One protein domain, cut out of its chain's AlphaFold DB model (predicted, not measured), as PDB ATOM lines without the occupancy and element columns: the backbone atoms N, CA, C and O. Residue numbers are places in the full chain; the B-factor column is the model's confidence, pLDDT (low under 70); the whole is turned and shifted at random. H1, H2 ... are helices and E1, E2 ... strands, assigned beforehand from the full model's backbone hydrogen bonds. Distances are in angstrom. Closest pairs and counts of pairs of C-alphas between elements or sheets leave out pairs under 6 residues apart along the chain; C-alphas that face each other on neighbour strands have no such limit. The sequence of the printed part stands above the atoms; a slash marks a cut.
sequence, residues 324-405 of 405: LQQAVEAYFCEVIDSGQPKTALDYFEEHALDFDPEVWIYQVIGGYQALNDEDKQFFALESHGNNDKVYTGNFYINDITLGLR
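Overview. This is residues 324 to 405 of the 405 residues of the protein "Phosphoenolpyruvate carboxylase" of Alteromonas sp. V450 (UniProt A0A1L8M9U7). A long two-stranded hairpin, E1 and E2, reaches out from a small cluster of three helices, H1, H2 and H3, which gather round the half of the hairpin where E1 begins and E2 ends. The hairpin's turn, residues 388 to 394, is at the far end from H1, and the short H4 leads straight into E1 at the near end. The printed part has 82 residues, with four named helices and two named strands in the order H1 H2 H3 H4 E1 E2. The sheet has the order E1 - E2 and is antiparallel, and the class is mixed, helices and strands. The whole is compact, with a radius of gyration of the C-alphas of 13.2 A and spans of 41 by 31 by 21 A.

Along the chain. H1, residues 324 to 338, is 21.0 A long and begins at C-alpha 324 (-48.881, -47.710, -13.095). H2 holds residues 344 to 350. H3, residues 357 to 370, is 19.6 A long. H4 holds residues 375 to 378. E1, residues 379 to 387, is 24.7 A long and ends at C-alpha 387 (-45.288, -23.901, 2.716). E2, residues 395 to 404, is 24.2 A long, bends by 76 degrees at residue 398 and ends at C-alpha 404 (-40.346, -49.231, 6.959).

Arrangement. H1 touches H3 with residues 324 to 329 alone, the closest C-alphas being those of Val 328 and Val 364, 5.9 A apart. Their lines stand about perpendicular, only just, at 71 degrees. H2 touches H3 at a steep tilt of 54 degrees, opposite ways, with the C-alphas of Ala 344 and Ile 361 closest at 6.5 A. H1 and H2 are close but not clearly touching, with the C-alphas of Tyr 331 and Tyr 347 closest at 7.1 A. E1 and E2 form a hairpin, antiparallel at 160 degrees, with N 382 and O 401 at 2.9 A and N 398 and O 384 at 2.8 A within hydrogen-bond range. The closest C-alphas of H2 and E2 are those of Ala 344 and Ile 400, 5.6 A apart. H4 is apart from H1 and H2. In H1, H2 and H3 every O i to N i+4 pair is within hydrogen-bond range; H4 is too short for such a pair.

Size, cuts and confidence. The C-alphas farthest apart, those of Asp 337 and Val 390, are 41.6 A from each other. Residues 342 to 343 pair with residues 401 to 402 of E2, antiparallel. The printed part has no cut and no long link, and it ends at residue 405, the chain's last. The mean pLDDT of the printed part is 83.9, and residues 391 to 393 are under 70.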
ATOM      1  N   LEU A 324     -49.189 -48.667 -14.152       83.00
ATOM      2  CA  LEU A 324     -48.881 -47.710 -13.095       83.00
ATOM      3  C   LEU A 324     -49.075 -48.319 -11.702       83.00
ATOM      4  O   LEU A 324     -48.238 -48.149 -10.819       83.00
ATOM      5  N   GLN A 325     -50.135 -49.109 -11.518       81.50
ATOM      6  CA  GLN A 325     -50.395 -49.821 -10.268       81.50
ATOM      7  C   GLN A 325     -49.341 -50.905 -10.010       81.50
ATOM      8  O   GLN A 325     -48.898 -51.074  -8.877       81.50
ATOM      9  N   GLN A 326     -48.892 -51.598 -11.062       85.75
ATOM     10  CA  GLN A 326     -47.792 -52.560 -10.960       85.75
ATOM     11  C   GLN A 326     -46.479 -51.879 -10.543       85.75
ATOM     12  O   GLN A 326     -45.750 -52.417  -9.713       85.75
ATOM     13  N   ALA A 327     -46.191 -50.686 -11.075       87.12
ATOM     14  CA  ALA A 327     -45.003 -49.920 -10.707       87.12
ATOM     15  C   ALA A 327     -45.034 -49.451  -9.242       87.12
ATOM     16  O   ALA A 327     -44.007 -49.505  -8.567       87.12
ATOM     17  N   VAL A 328     -46.206 -49.056  -8.725       88.69
ATOM     18  CA  VAL A 328     -46.378 -48.709  -7.302       88.69
ATOM     19  C   VAL A 328     -46.192 -49.940  -6.409       88.69
ATOM     20  O   VAL A 328     -45.466 -49.864  -5.422       88.69
ATOM     21  N   GLU A 329     -46.786 -51.086  -6.762       87.62
ATOM     22  CA  GLU A 329     -46.578 -52.348  -6.030       87.62
ATOM     23  C   GLU A 329     -45.082 -52.725  -5.992       87.62
ATOM     24  O   GLU A 329     -44.553 -53.052  -4.930       87.62
ATOM     25  N   ALA A 330     -44.379 -52.608  -7.125       89.12
ATOM     26  CA  ALA A 330     -42.947 -52.887  -7.224       89.12
ATOM     27  C   ALA A 330     -42.090 -51.942  -6.363       89.12
ATOM     28  O   ALA A 330     -41.186 -52.408  -5.672       89.12
ATOM     29  N   TYR A 331     -42.415 -50.646  -6.330       90.38
ATOM     30  CA  TYR A 331     -41.753 -49.671  -5.459       90.38
ATOM     31  C   TYR A 331     -41.892 -50.035  -3.971       90.38
ATOM     32  O   TYR A 331     -40.919 -49.988  -3.221       90.38
ATOM     33  N   PHE A 332     -43.083 -50.467  -3.540       88.50
ATOM     34  CA  PHE A 332     -43.323 -50.869  -2.148       88.50
ATOM     35  C   PHE A 332     -42.545 -52.144  -1.806       88.50
ATOM     36  O   PHE A 332     -41.958 -52.232  -0.727       88.50
ATOM     37  N   CYS A 333     -42.496 -53.110  -2.730       87.25
ATOM     38  CA  CYS A 333     -41.672 -54.307  -2.582       87.25
ATOM     39  C   CYS A 333     -40.178 -53.972  -2.490       87.25
ATOM     40  O   CYS A 333     -39.506 -54.526  -1.626       87.25
ATOM     41  N   GLU A 334     -39.659 -53.038  -3.290       87.50
ATOM     42  CA  GLU A 334     -38.245 -52.655  -3.204       87.50
ATOM     43  C   GLU A 334     -37.903 -52.018  -1.847       87.50
ATOM     44  O   GLU A 334     -36.860 -52.315  -1.264       87.50
ATOM     45  N   VAL A 335     -38.790 -51.187  -1.291       87.88
ATOM     46  CA  VAL A 335     -38.608 -50.621   0.059       87.88
ATOM     47  C   VAL A 335     -38.632 -51.718   1.133       87.88
ATOM     48  O   VAL A 335     -37.845 -51.663   2.080       87.88
ATOM     49  N   ILE A 336     -39.473 -52.748   0.973       85.00
ATOM     50  CA  ILE A 336     -39.484 -53.919   1.866       85.00
ATOM     51  C   ILE A 336     -38.170 -54.705   1.762       85.00
ATOM     52  O   ILE A 336     -37.554 -55.011   2.783       85.00
ATOM     53  N   ASP A 337     -37.743 -55.027   0.541       85.88
ATOM     54  CA  ASP A 337     -36.598 -55.900   0.275       85.88
ATOM     55  C   ASP A 337     -35.265 -55.231   0.630       85.88
ATOM     56  O   ASP A 337     -34.353 -55.876   1.156       85.88
ATOM     57  N   SER A 338     -35.146 -53.928   0.368       85.00
ATOM     58  CA  SER A 338     -33.958 -53.141   0.709       85.00
ATOM     59  C   SER A 338     -33.905 -52.766   2.192       85.00
ATOM     60  O   SER A 338     -32.815 -52.585   2.744       85.00
ATOM     61  N   GLY A 339     -35.065 -52.634   2.846       80.12
ATOM     62  CA  GLY A 339     -35.185 -52.156   4.223       80.12
ATOM     63  C   GLY A 339     -34.667 -50.728   4.432       80.12
ATOM     64  O   GLY A 339     -34.389 -50.344   5.569       80.12
ATOM     65  N   GLN A 340     -34.488 -49.955   3.357       84.56
ATOM     66  CA  GLN A 340     -34.040 -48.564   3.396       84.56
ATOM     67  C   GLN A 340     -35.154 -47.644   2.886       84.56
ATOM     68  O   GLN A 340     -35.849 -48.002   1.934       84.56
ATOM     69  N   PRO A 341     -35.337 -46.455   3.488       87.75
ATOM     70  CA  PRO A 341     -36.284 -45.483   2.968       87.75
ATOM     71  C   PRO A 341     -35.820 -44.985   1.595       87.75
ATOM     72  O   PRO A 341     -34.649 -44.640   1.419       87.75
ATOM     73  N   LYS A 342     -36.743 -44.931   0.637       88.81
ATOM     74  CA  LYS A 342     -36.489 -44.465  -0.732       88.81
ATOM     75  C   LYS A 342     -37.499 -43.381  -1.092       88.81
ATOM     76  O   LYS A 342     -38.622 -43.395  -0.584       88.81
ATOM     77  N   THR A 343     -37.092 -42.398  -1.890       91.81
ATOM     78  CA  THR A 343     -38.020 -41.381  -2.402       91.81
ATOM     79  C   THR A 343     -38.742 -41.905  -3.643       91.81
ATOM     80  O   THR A 343     -38.220 -42.743  -4.388       91.81
ATOM     81  N   ALA A 344     -39.958 -41.413  -3.864       88.69
ATOM     82  CA  ALA A 344     -40.757 -41.780  -5.019       88.69
ATOM     83  C   ALA A 344     -40.093 -41.294  -6.316       88.69
ATOM     84  O   ALA A 344     -40.096 -42.033  -7.301       88.69
ATOM     85  N   LEU A 345     -39.505 -40.092  -6.319       89.25
ATOM     86  CA  LEU A 345     -38.817 -39.557  -7.494       89.25
ATOM     87  C   LEU A 345     -37.466 -40.232  -7.772       89.25
ATOM     88  O   LEU A 345     -37.178 -40.492  -8.939       89.25
ATOM     89  N   ASP A 346     -36.683 -40.624  -6.759       89.62
ATOM     90  CA  ASP A 346     -35.433 -41.366  -7.008       89.62
ATOM     91  C   ASP A 346     -35.724 -42.740  -7.637       89.62
ATOM     92  O   ASP A 346     -35.040 -43.159  -8.570       89.62
ATOM     93  N   TYR A 347     -36.771 -43.442  -7.173       90.06
ATOM     94  CA  TYR A 347     -37.203 -44.702  -7.796       90.06
ATOM     95  C   TYR A 347     -37.674 -44.493  -9.241       90.06
ATOM     96  O   TYR A 347     -37.367 -45.309 -10.114       90.06
ATOM     97  N   PHE A 348     -38.402 -43.399  -9.488       88.50
ATOM     98  CA  PHE A 348     -38.901 -43.021 -10.806       88.50
ATOM     99  C   PHE A 348     -37.762 -42.765 -11.805       88.50
ATOM    100  O   PHE A 348     -37.816 -43.271 -12.928       88.50
ATOM    101  N   GLU A 349     -36.719 -42.038 -11.391       88.19
ATOM    102  CA  GLU A 349     -35.538 -41.768 -12.220       88.19
ATOM    103  C   GLU A 349     -34.684 -43.025 -12.446       88.19
ATOM    104  O   GLU A 349     -34.258 -43.280 -13.574       88.19
ATOM    105  N   GLU A 350     -34.464 -43.842 -11.410       88.81
ATOM    106  CA  GLU A 350     -33.639 -45.055 -11.503       88.81
ATOM    107  C   GLU A 350     -34.241 -46.104 -12.448       88.81
ATOM    108  O   GLU A 350     -33.518 -46.739 -13.221       88.81
ATOM    109  N   HIS A 351     -35.566 -46.257 -12.423       87.31
ATOM    110  CA  HIS A 351     -36.285 -47.208 -13.271       87.31
ATOM    111  C   HIS A 351     -36.758 -46.604 -14.599       87.31
ATOM    112  O   HIS A 351     -37.370 -47.318 -15.394       87.31
ATOM    113  N   ALA A 352     -36.457 -45.321 -14.845       86.38
ATOM    114  CA  ALA A 352     -36.833 -44.574 -16.044       86.38
ATOM    115  C   ALA A 352     -38.309 -44.791 -16.432       86.38
ATOM    116  O   ALA A 352     -38.621 -45.187 -17.559       86.38
ATOM    117  N   LEU A 353     -39.212 -44.588 -15.469       88.50
ATOM    118  CA  LEU A 353     -40.645 -44.790 -15.677       88.50
ATOM    119  C   LEU A 353     -41.200 -43.761 -16.680       88.50
ATOM    120  O   LEU A 353     -40.915 -42.573 -16.584       88.50
ATOM    121  N   ASP A 354     -42.041 -44.210 -17.614       84.44
ATOM    122  CA  ASP A 354     -42.608 -43.381 -18.699       84.44
ATOM    123  C   ASP A 354     -43.922 -42.676 -18.292       84.44
ATOM    124  O   ASP A 354     -44.806 -42.424 -19.110       84.44
ATOM    125  N   PHE A 355     -44.101 -42.419 -16.995       87.12
ATOM    126  CA  PHE A 355     -45.301 -41.776 -16.453       87.12
ATOM    127  C   PHE A 355     -45.044 -40.294 -16.174       87.12
ATOM    128  O   PHE A 355     -43.905 -39.868 -16.024       87.12
ATOM    129  N   ASP A 356     -46.101 -39.493 -16.053       84.94
ATOM    130  CA  ASP A 356     -45.952 -38.130 -15.538       84.94
ATOM    131  C   ASP A 356     -45.510 -38.187 -14.054       84.94
ATOM    132  O   ASP A 356     -46.175 -38.874 -13.264       84.94
ATOM    133  N   PRO A 357     -44.418 -37.502 -13.649       81.12
ATOM    134  CA  PRO A 357     -43.936 -37.501 -12.268       81.12
ATOM    135  C   PRO A 357     -44.991 -37.072 -11.240       81.12
ATOM    136  O   PRO A 357     -45.038 -37.629 -10.142       81.12
ATOM    137  N   GLU A 358     -45.874 -36.127 -11.580       81.94
ATOM    138  CA  GLU A 358     -46.946 -35.701 -10.674       81.94
ATOM    139  C   GLU A 358     -47.979 -36.818 -10.495       81.94
ATOM    140  O   GLU A 358     -48.380 -37.140  -9.373       81.94
ATOM    141  N   VAL A 359     -48.371 -37.468 -11.595       82.56
ATOM    142  CA  VAL A 359     -49.312 -38.600 -11.577       82.56
ATOM    143  C   VAL A 359     -48.727 -39.778 -10.796       82.56
ATOM    144  O   VAL A 359     -49.444 -40.423 -10.027       82.56
ATOM    145  N   TRP A 360     -47.425 -40.031 -10.938       89.50
ATOM    146  CA  TRP A 360     -46.699 -41.040 -10.173       89.50
ATOM    147  C   TRP A 360     -46.756 -40.775  -8.664       89.50
ATOM    148  O   TRP A 360     -47.186 -41.648  -7.909       89.50
ATOM    149  N   ILE A 361     -46.411 -39.562  -8.217       85.69
ATOM    150  CA  ILE A 361     -46.463 -39.185  -6.795       85.69
ATOM    151  C   ILE A 361     -47.886 -39.346  -6.238       85.69
ATOM    152  O   ILE A 361     -48.070 -39.907  -5.152       85.69
ATOM    153  N   TYR A 362     -48.908 -38.919  -6.987       85.50
ATOM    154  CA  TYR A 362     -50.307 -39.099  -6.585       85.50
ATOM    155  C   TYR A 362     -50.696 -40.571  -6.443       85.50
ATOM    156  O   TYR A 362     -51.420 -40.924  -5.510       85.50
ATOM    157  N   GLN A 363     -50.205 -41.442  -7.325       84.25
ATOM    158  CA  GLN A 363     -50.483 -42.874  -7.251       84.25
ATOM    159  C   GLN A 363     -49.717 -43.580  -6.138       84.25
ATOM    160  O   GLN A 363     -50.258 -44.501  -5.535       84.25
ATOM    161  N   VAL A 364     -48.516 -43.123  -5.782       87.81
ATOM    162  CA  VAL A 364     -47.807 -43.613  -4.591       87.81
ATOM    163  C   VAL A 364     -48.575 -43.246  -3.316       87.81
ATOM    164  O   VAL A 364     -48.764 -44.103  -2.449       87.81
ATOM    165  N   ILE A 365     -49.101 -42.015  -3.215       84.31
ATOM    166  CA  ILE A 365     -49.989 -41.619  -2.105       84.31
ATOM    167  C   ILE A 365     -51.253 -42.478  -2.099       84.31
ATOM    168  O   ILE A 365     -51.637 -42.995  -1.050       84.31
ATOM    169  N   GLY A 366     -51.899 -42.625  -3.258       83.06
ATOM    170  CA  GLY A 366     -53.110 -43.424  -3.420       83.06
ATOM    171  C   GLY A 366     -52.890 -44.882  -3.021       83.06
ATOM    172  O   GLY A 366     -53.682 -45.429  -2.259       83.06
ATOM    173  N   GLY A 367     -51.774 -45.479  -3.445       84.50
ATOM    174  CA  GLY A 367     -51.352 -46.827  -3.079       84.50
ATOM    175  C   GLY A 367     -51.135 -46.978  -1.575       84.50
ATOM    176  O   GLY A 367     -51.681 -47.897  -0.971       84.50
ATOM    177  N   TYR A 368     -50.437 -46.030  -0.940       86.81
ATOM    178  CA  TYR A 368     -50.260 -46.024   0.516       86.81
ATOM    179  C   TYR A 368     -51.596 -45.872   1.260       86.81
ATOM    180  O   TYR A 368     -51.851 -46.561   2.246       86.81
ATOM    181  N   GLN A 369     -52.483 -44.990   0.792       83.31
ATOM    182  CA  GLN A 369     -53.803 -44.781   1.392       83.31
ATOM    183  C   GLN A 369     -54.753 -45.965   1.178       83.31
ATOM    184  O   GLN A 369     -55.616 -46.191   2.028       83.31
ATOM    185  N   ALA A 370     -54.584 -46.723   0.095       81.56
ATOM    186  CA  ALA A 370     -55.357 -47.921  -0.212       81.56
ATOM    187  C   ALA A 370     -54.923 -49.156   0.596       81.56
ATOM    188  O   ALA A 370     -55.681 -50.120   0.655       81.56
ATOM    189  N   LEU A 371     -53.744 -49.136   1.235       83.19
ATOM    190  CA  LEU A 371     -53.327 -50.204   2.146       83.19
ATOM    191  C   LEU A 371     -54.291 -50.326   3.335       83.19
ATOM    192  O   LEU A 371     -54.807 -49.331   3.860       83.19
ATOM    193  N   ASN A 372     -54.481 -51.556   3.801       80.44
ATOM    194  CA  ASN A 372     -55.253 -51.836   5.006       80.44
ATOM    195  C   ASN A 372     -54.520 -51.300   6.249       80.44
ATOM    196  O   ASN A 372     -53.300 -51.132   6.243       80.44
ATOM    197  N   ASP A 373     -55.247 -51.054   7.340       77.62
ATOM    198  CA  ASP A 373     -54.672 -50.465   8.560       77.62
ATOM    199  C   ASP A 373     -53.605 -51.347   9.236       77.62
ATOM    200  O   ASP A 373     -52.779 -50.833   9.987       77.62
ATOM    201  N   GLU A 374     -53.597 -52.657   8.970       79.25
ATOM    202  CA  GLU A 374     -52.530 -53.576   9.396       79.25
ATOM    203  C   GLU A 374     -51.241 -53.344   8.595       79.25
ATOM    204  O   GLU A 374     -50.175 -53.178   9.182       79.25
ATOM    205  N   ASP A 375     -51.335 -53.238   7.266       76.12
ATOM    206  CA  ASP A 375     -50.175 -53.043   6.389       76.12
ATOM    207  C   ASP A 375     -49.578 -51.637   6.546       76.12
ATOM    208  O   ASP A 375     -48.358 -51.469   6.608       76.12
ATOM    209  N   LYS A 376     -50.426 -50.613   6.716       81.50
ATOM    210  CA  LYS A 376     -49.990 -49.229   6.982       81.50
ATOM    211  C   LYS A 376     -49.140 -49.090   8.243       81.50
ATOM    212  O   LYS A 376     -48.366 -48.141   8.337       81.50
ATOM    213  N   GLN A 377     -49.264 -49.992   9.220       82.81
ATOM    214  CA  GLN A 377     -48.453 -49.937  10.442       82.81
ATOM    215  C   GLN A 377     -46.977 -50.237  10.185       82.81
ATOM    216  O   GLN A 377     -46.140 -49.766  10.953       82.81
ATOM    217  N   PHE A 378     -46.659 -50.967   9.115       81.19
ATOM    218  CA  PHE A 378     -45.286 -51.318   8.752       81.19
ATOM    219  C   PHE A 378     -44.595 -50.246   7.908       81.19
ATOM    220  O   PHE A 378     -43.373 -50.265   7.801       81.19
ATOM    221  N   PHE A 379     -45.347 -49.292   7.356       84.69
ATOM    222  CA  PHE A 379     -44.827 -48.263   6.461       84.69
ATOM    223  C   PHE A 379     -44.987 -46.849   7.035       84.69
ATOM    224  O   PHE A 379     -46.041 -46.461   7.546       84.69
ATOM    225  N   ALA A 380     -43.950 -46.031   6.886       85.19
ATOM    226  CA  ALA A 380     -43.985 -44.591   7.108       85.19
ATOM    227  C   ALA A 380     -43.904 -43.861   5.763       85.19
ATOM    228  O   ALA A 380     -43.015 -44.137   4.960       85.19
ATOM    229  N   LEU A 381     -44.833 -42.928   5.543       87.50
ATOM    230  CA  LEU A 381     -44.836 -42.031   4.392       87.50
ATOM    231  C   LEU A 381     -44.528 -40.608   4.873       87.50
ATOM    232  O   LEU A 381     -45.295 -40.046   5.657       87.50
ATOM    233  N   GLU A 382     -43.422 -40.031   4.410       87.06
ATOM    234  CA  GLU A 382     -43.012 -38.658   4.725       87.06
ATOM    235  C   GLU A 382     -43.114 -37.777   3.481       87.06
ATOM    236  O   GLU A 382     -42.561 -38.108   2.435       87.06
ATOM    237  N   SER A 383     -43.824 -36.652   3.580       86.31
ATOM    238  CA  SER A 383     -43.945 -35.687   2.487       86.31
ATOM    239  C   SER A 383     -42.882 -34.592   2.591       86.31
ATOM    240  O   SER A 383     -42.766 -33.901   3.605       86.31
ATOM    241  N   HIS A 384     -42.140 -34.389   1.503       84.62
ATOM    242  CA  HIS A 384     -41.158 -33.317   1.366       84.62
ATOM    243  C   HIS A 384     -41.772 -32.162   0.602       84.62
ATOM    244  O   HIS A 384     -42.277 -32.323  -0.508       84.62
ATOM    245  N   GLY A 385     -41.737 -30.970   1.185       83.62
ATOM    246  CA  GLY A 385     -42.455 -29.847   0.616       83.62
ATOM    247  C   GLY A 385     -42.169 -28.515   1.278       83.62
ATOM    248  O   GLY A 385     -41.465 -28.429   2.284       83.62
ATOM    249  N   ASN A 386     -42.729 -27.462   0.693       83.25
ATOM    250  CA  ASN A 386     -42.597 -26.099   1.188       83.25
ATOM    251  C   ASN A 386     -43.976 -25.487   1.423       83.25
ATOM    252  O   ASN A 386     -44.884 -25.630   0.605       83.25
ATOM    253  N   ASN A 387     -44.113 -24.741   2.518       81.00
ATOM    254  CA  ASN A 387     -45.288 -23.901   2.716       81.00
ATOM    255  C   ASN A 387     -45.329 -22.795   1.657       81.00
ATOM    256  O   ASN A 387     -44.298 -22.216   1.297       81.00
ATOM    257  N   ASP A 388     -46.534 -22.487   1.190       76.06
ATOM    258  CA  ASP A 388     -46.781 -21.352   0.315       76.06
ATOM    259  C   ASP A 388     -46.290 -20.055   0.980       76.06
ATOM    260  O   ASP A 388     -46.534 -19.795   2.162       76.06
ATOM    261  N   LYS A 389     -45.553 -19.238   0.218       77.75
ATOM    262  CA  LYS A 389     -44.934 -18.004   0.725       77.75
ATOM    263  C   LYS A 389     -45.955 -16.900   1.023       77.75
ATOM    264  O   LYS A 389     -45.613 -15.948   1.720       77.75
ATOM    265  N   VAL A 390     -47.160 -16.990   0.462       73.00
ATOM    266  CA  VAL A 390     -48.203 -15.958   0.511       73.00
ATOM    267  C   VAL A 390     -49.401 -16.426   1.335       73.00
ATOM    268  O   VAL A 390     -49.934 -15.649   2.127       73.00
ATOM    269  N   TYR A 391     -49.813 -17.686   1.188       66.81
ATOM    270  CA  TYR A 391     -51.010 -18.219   1.838       66.81
ATOM    271  C   TYR A 391     -50.668 -19.167   2.990       66.81
ATOM    272  O   TYR A 391     -50.210 -20.290   2.797       66.81
ATOM    273  N   THR A 392     -50.959 -18.743   4.220       60.22
ATOM    274  CA  THR A 392     -50.809 -19.585   5.412       60.22
ATOM    275  C   THR A 392     -51.846 -20.713   5.392       60.22
ATOM    276  O   THR A 392     -53.017 -20.473   5.683       60.22
ATOM    277  N   GLY A 393     -51.422 -21.929   5.038       65.62
ATOM    278  CA  GLY A 393     -52.267 -23.132   5.031       65.62
ATOM    279  C   GLY A 393     -52.023 -24.083   3.856       65.62
ATOM    280  O   GLY A 393     -52.380 -25.252   3.955       65.62
ATOM    281  N   ASN A 394     -51.383 -23.611   2.782       70.44
ATOM    282  CA  ASN A 394     -51.051 -24.441   1.624       70.44
ATOM    283  C   ASN A 394     -49.628 -24.999   1.761       70.44
ATOM    284  O   ASN A 394     -48.678 -24.238   1.953       70.44
ATOM    285  N   PHE A 395     -49.483 -26.319   1.639       77.00
ATOM    286  CA  PHE A 395     -48.200 -27.020   1.631       77.00
ATOM    287  C   PHE A 395     -48.012 -27.700   0.273       77.00
ATOM    288  O   PHE A 395     -48.804 -28.568  -0.094       77.00
ATOM    289  N   TYR A 396     -46.991 -27.291  -0.478       78.12
ATOM    290  CA  TYR A 396     -46.647 -27.900  -1.762       78.12
ATOM    291  C   TYR A 396     -45.742 -29.097  -1.523       78.12
ATOM    292  O   TYR A 396     -44.623 -28.923  -1.043       78.12
ATOM    293  N   ILE A 397     -46.231 -30.290  -1.857       81.62
ATOM    294  CA  ILE A 397     -45.457 -31.529  -1.823       81.62
ATOM    295  C   ILE A 397     -44.655 -31.599  -3.121       81.62
ATOM    296  O   ILE A 397     -45.239 -31.614  -4.199       81.62
ATOM    297  N   ASN A 398     -43.331 -31.617  -3.009       83.12
ATOM    298  CA  ASN A 398     -42.425 -31.763  -4.147       83.12
ATOM    299  C   ASN A 398     -41.986 -33.220  -4.333       83.12
ATOM    300  O   ASN A 398     -41.650 -33.603  -5.444       83.12
ATOM    301  N   ASP A 399     -41.962 -34.007  -3.253       86.75
ATOM    302  CA  ASP A 399     -41.581 -35.421  -3.273       86.75
ATOM    303  C   ASP A 399     -42.077 -36.137  -2.007       86.75
ATOM    304  O   ASP A 399     -42.537 -35.501  -1.051       86.75
ATOM    305  N   ILE A 400     -42.000 -37.466  -1.989       89.44
ATOM    306  CA  ILE A 400     -42.465 -38.316  -0.898       89.44
ATOM    307  C   ILE A 400     -41.488 -39.465  -0.681       89.44
ATOM    308  O   ILE A 400     -41.087 -40.140  -1.624       89.44
ATOM    309  N   THR A 401     -41.151 -39.737   0.576       91.19
ATOM    310  CA  THR A 401     -40.334 -40.889   0.970       91.19
ATOM    311  C   THR A 401     -41.200 -41.965   1.594       91.19
ATOM    312  O   THR A 401     -41.998 -41.684   2.489       91.19
ATOM    313  N   LEU A 402     -41.020 -43.205   1.138       89.69
ATOM    314  CA  LEU A 402     -41.596 -44.390   1.760       89.69
ATOM    315  C   LEU A 402     -40.483 -45.163   2.473       89.69
ATOM    316  O   LEU A 402     -39.433 -45.431   1.891       89.69
ATOM    317  N   GLY A 403     -40.712 -45.531   3.729       87.75
ATOM    318  CA  GLY A 403     -39.798 -46.358   4.515       87.75
ATOM    319  C   GLY A 403     -40.544 -47.349   5.399       87.75
ATOM    320  O   GLY A 403     -41.751 -47.223   5.608       87.75
ATOM    321  N   LEU A 404     -39.821 -48.333   5.930       84.69
ATOM    322  CA  LEU A 404     -40.346 -49.231   6.959       84.69
ATOM    323  C   LEU A 404     -40.255 -48.572   8.344       84.69
ATOM    324  O   LEU A 404     -39.332 -47.797   8.600       84.69
ATOM    325  N   ARG A 405     -41.219 -48.869   9.219       76.62
ATOM    326  CA  ARG A 405     -41.242 -48.394  10.614       76.62
ATOM    327  C   ARG A 405     -40.426 -49.243  11.576       76.62
ATOM    328  O   ARG A 405     -40.408 -50.484  11.410       76.62
TER     329      ARG A 405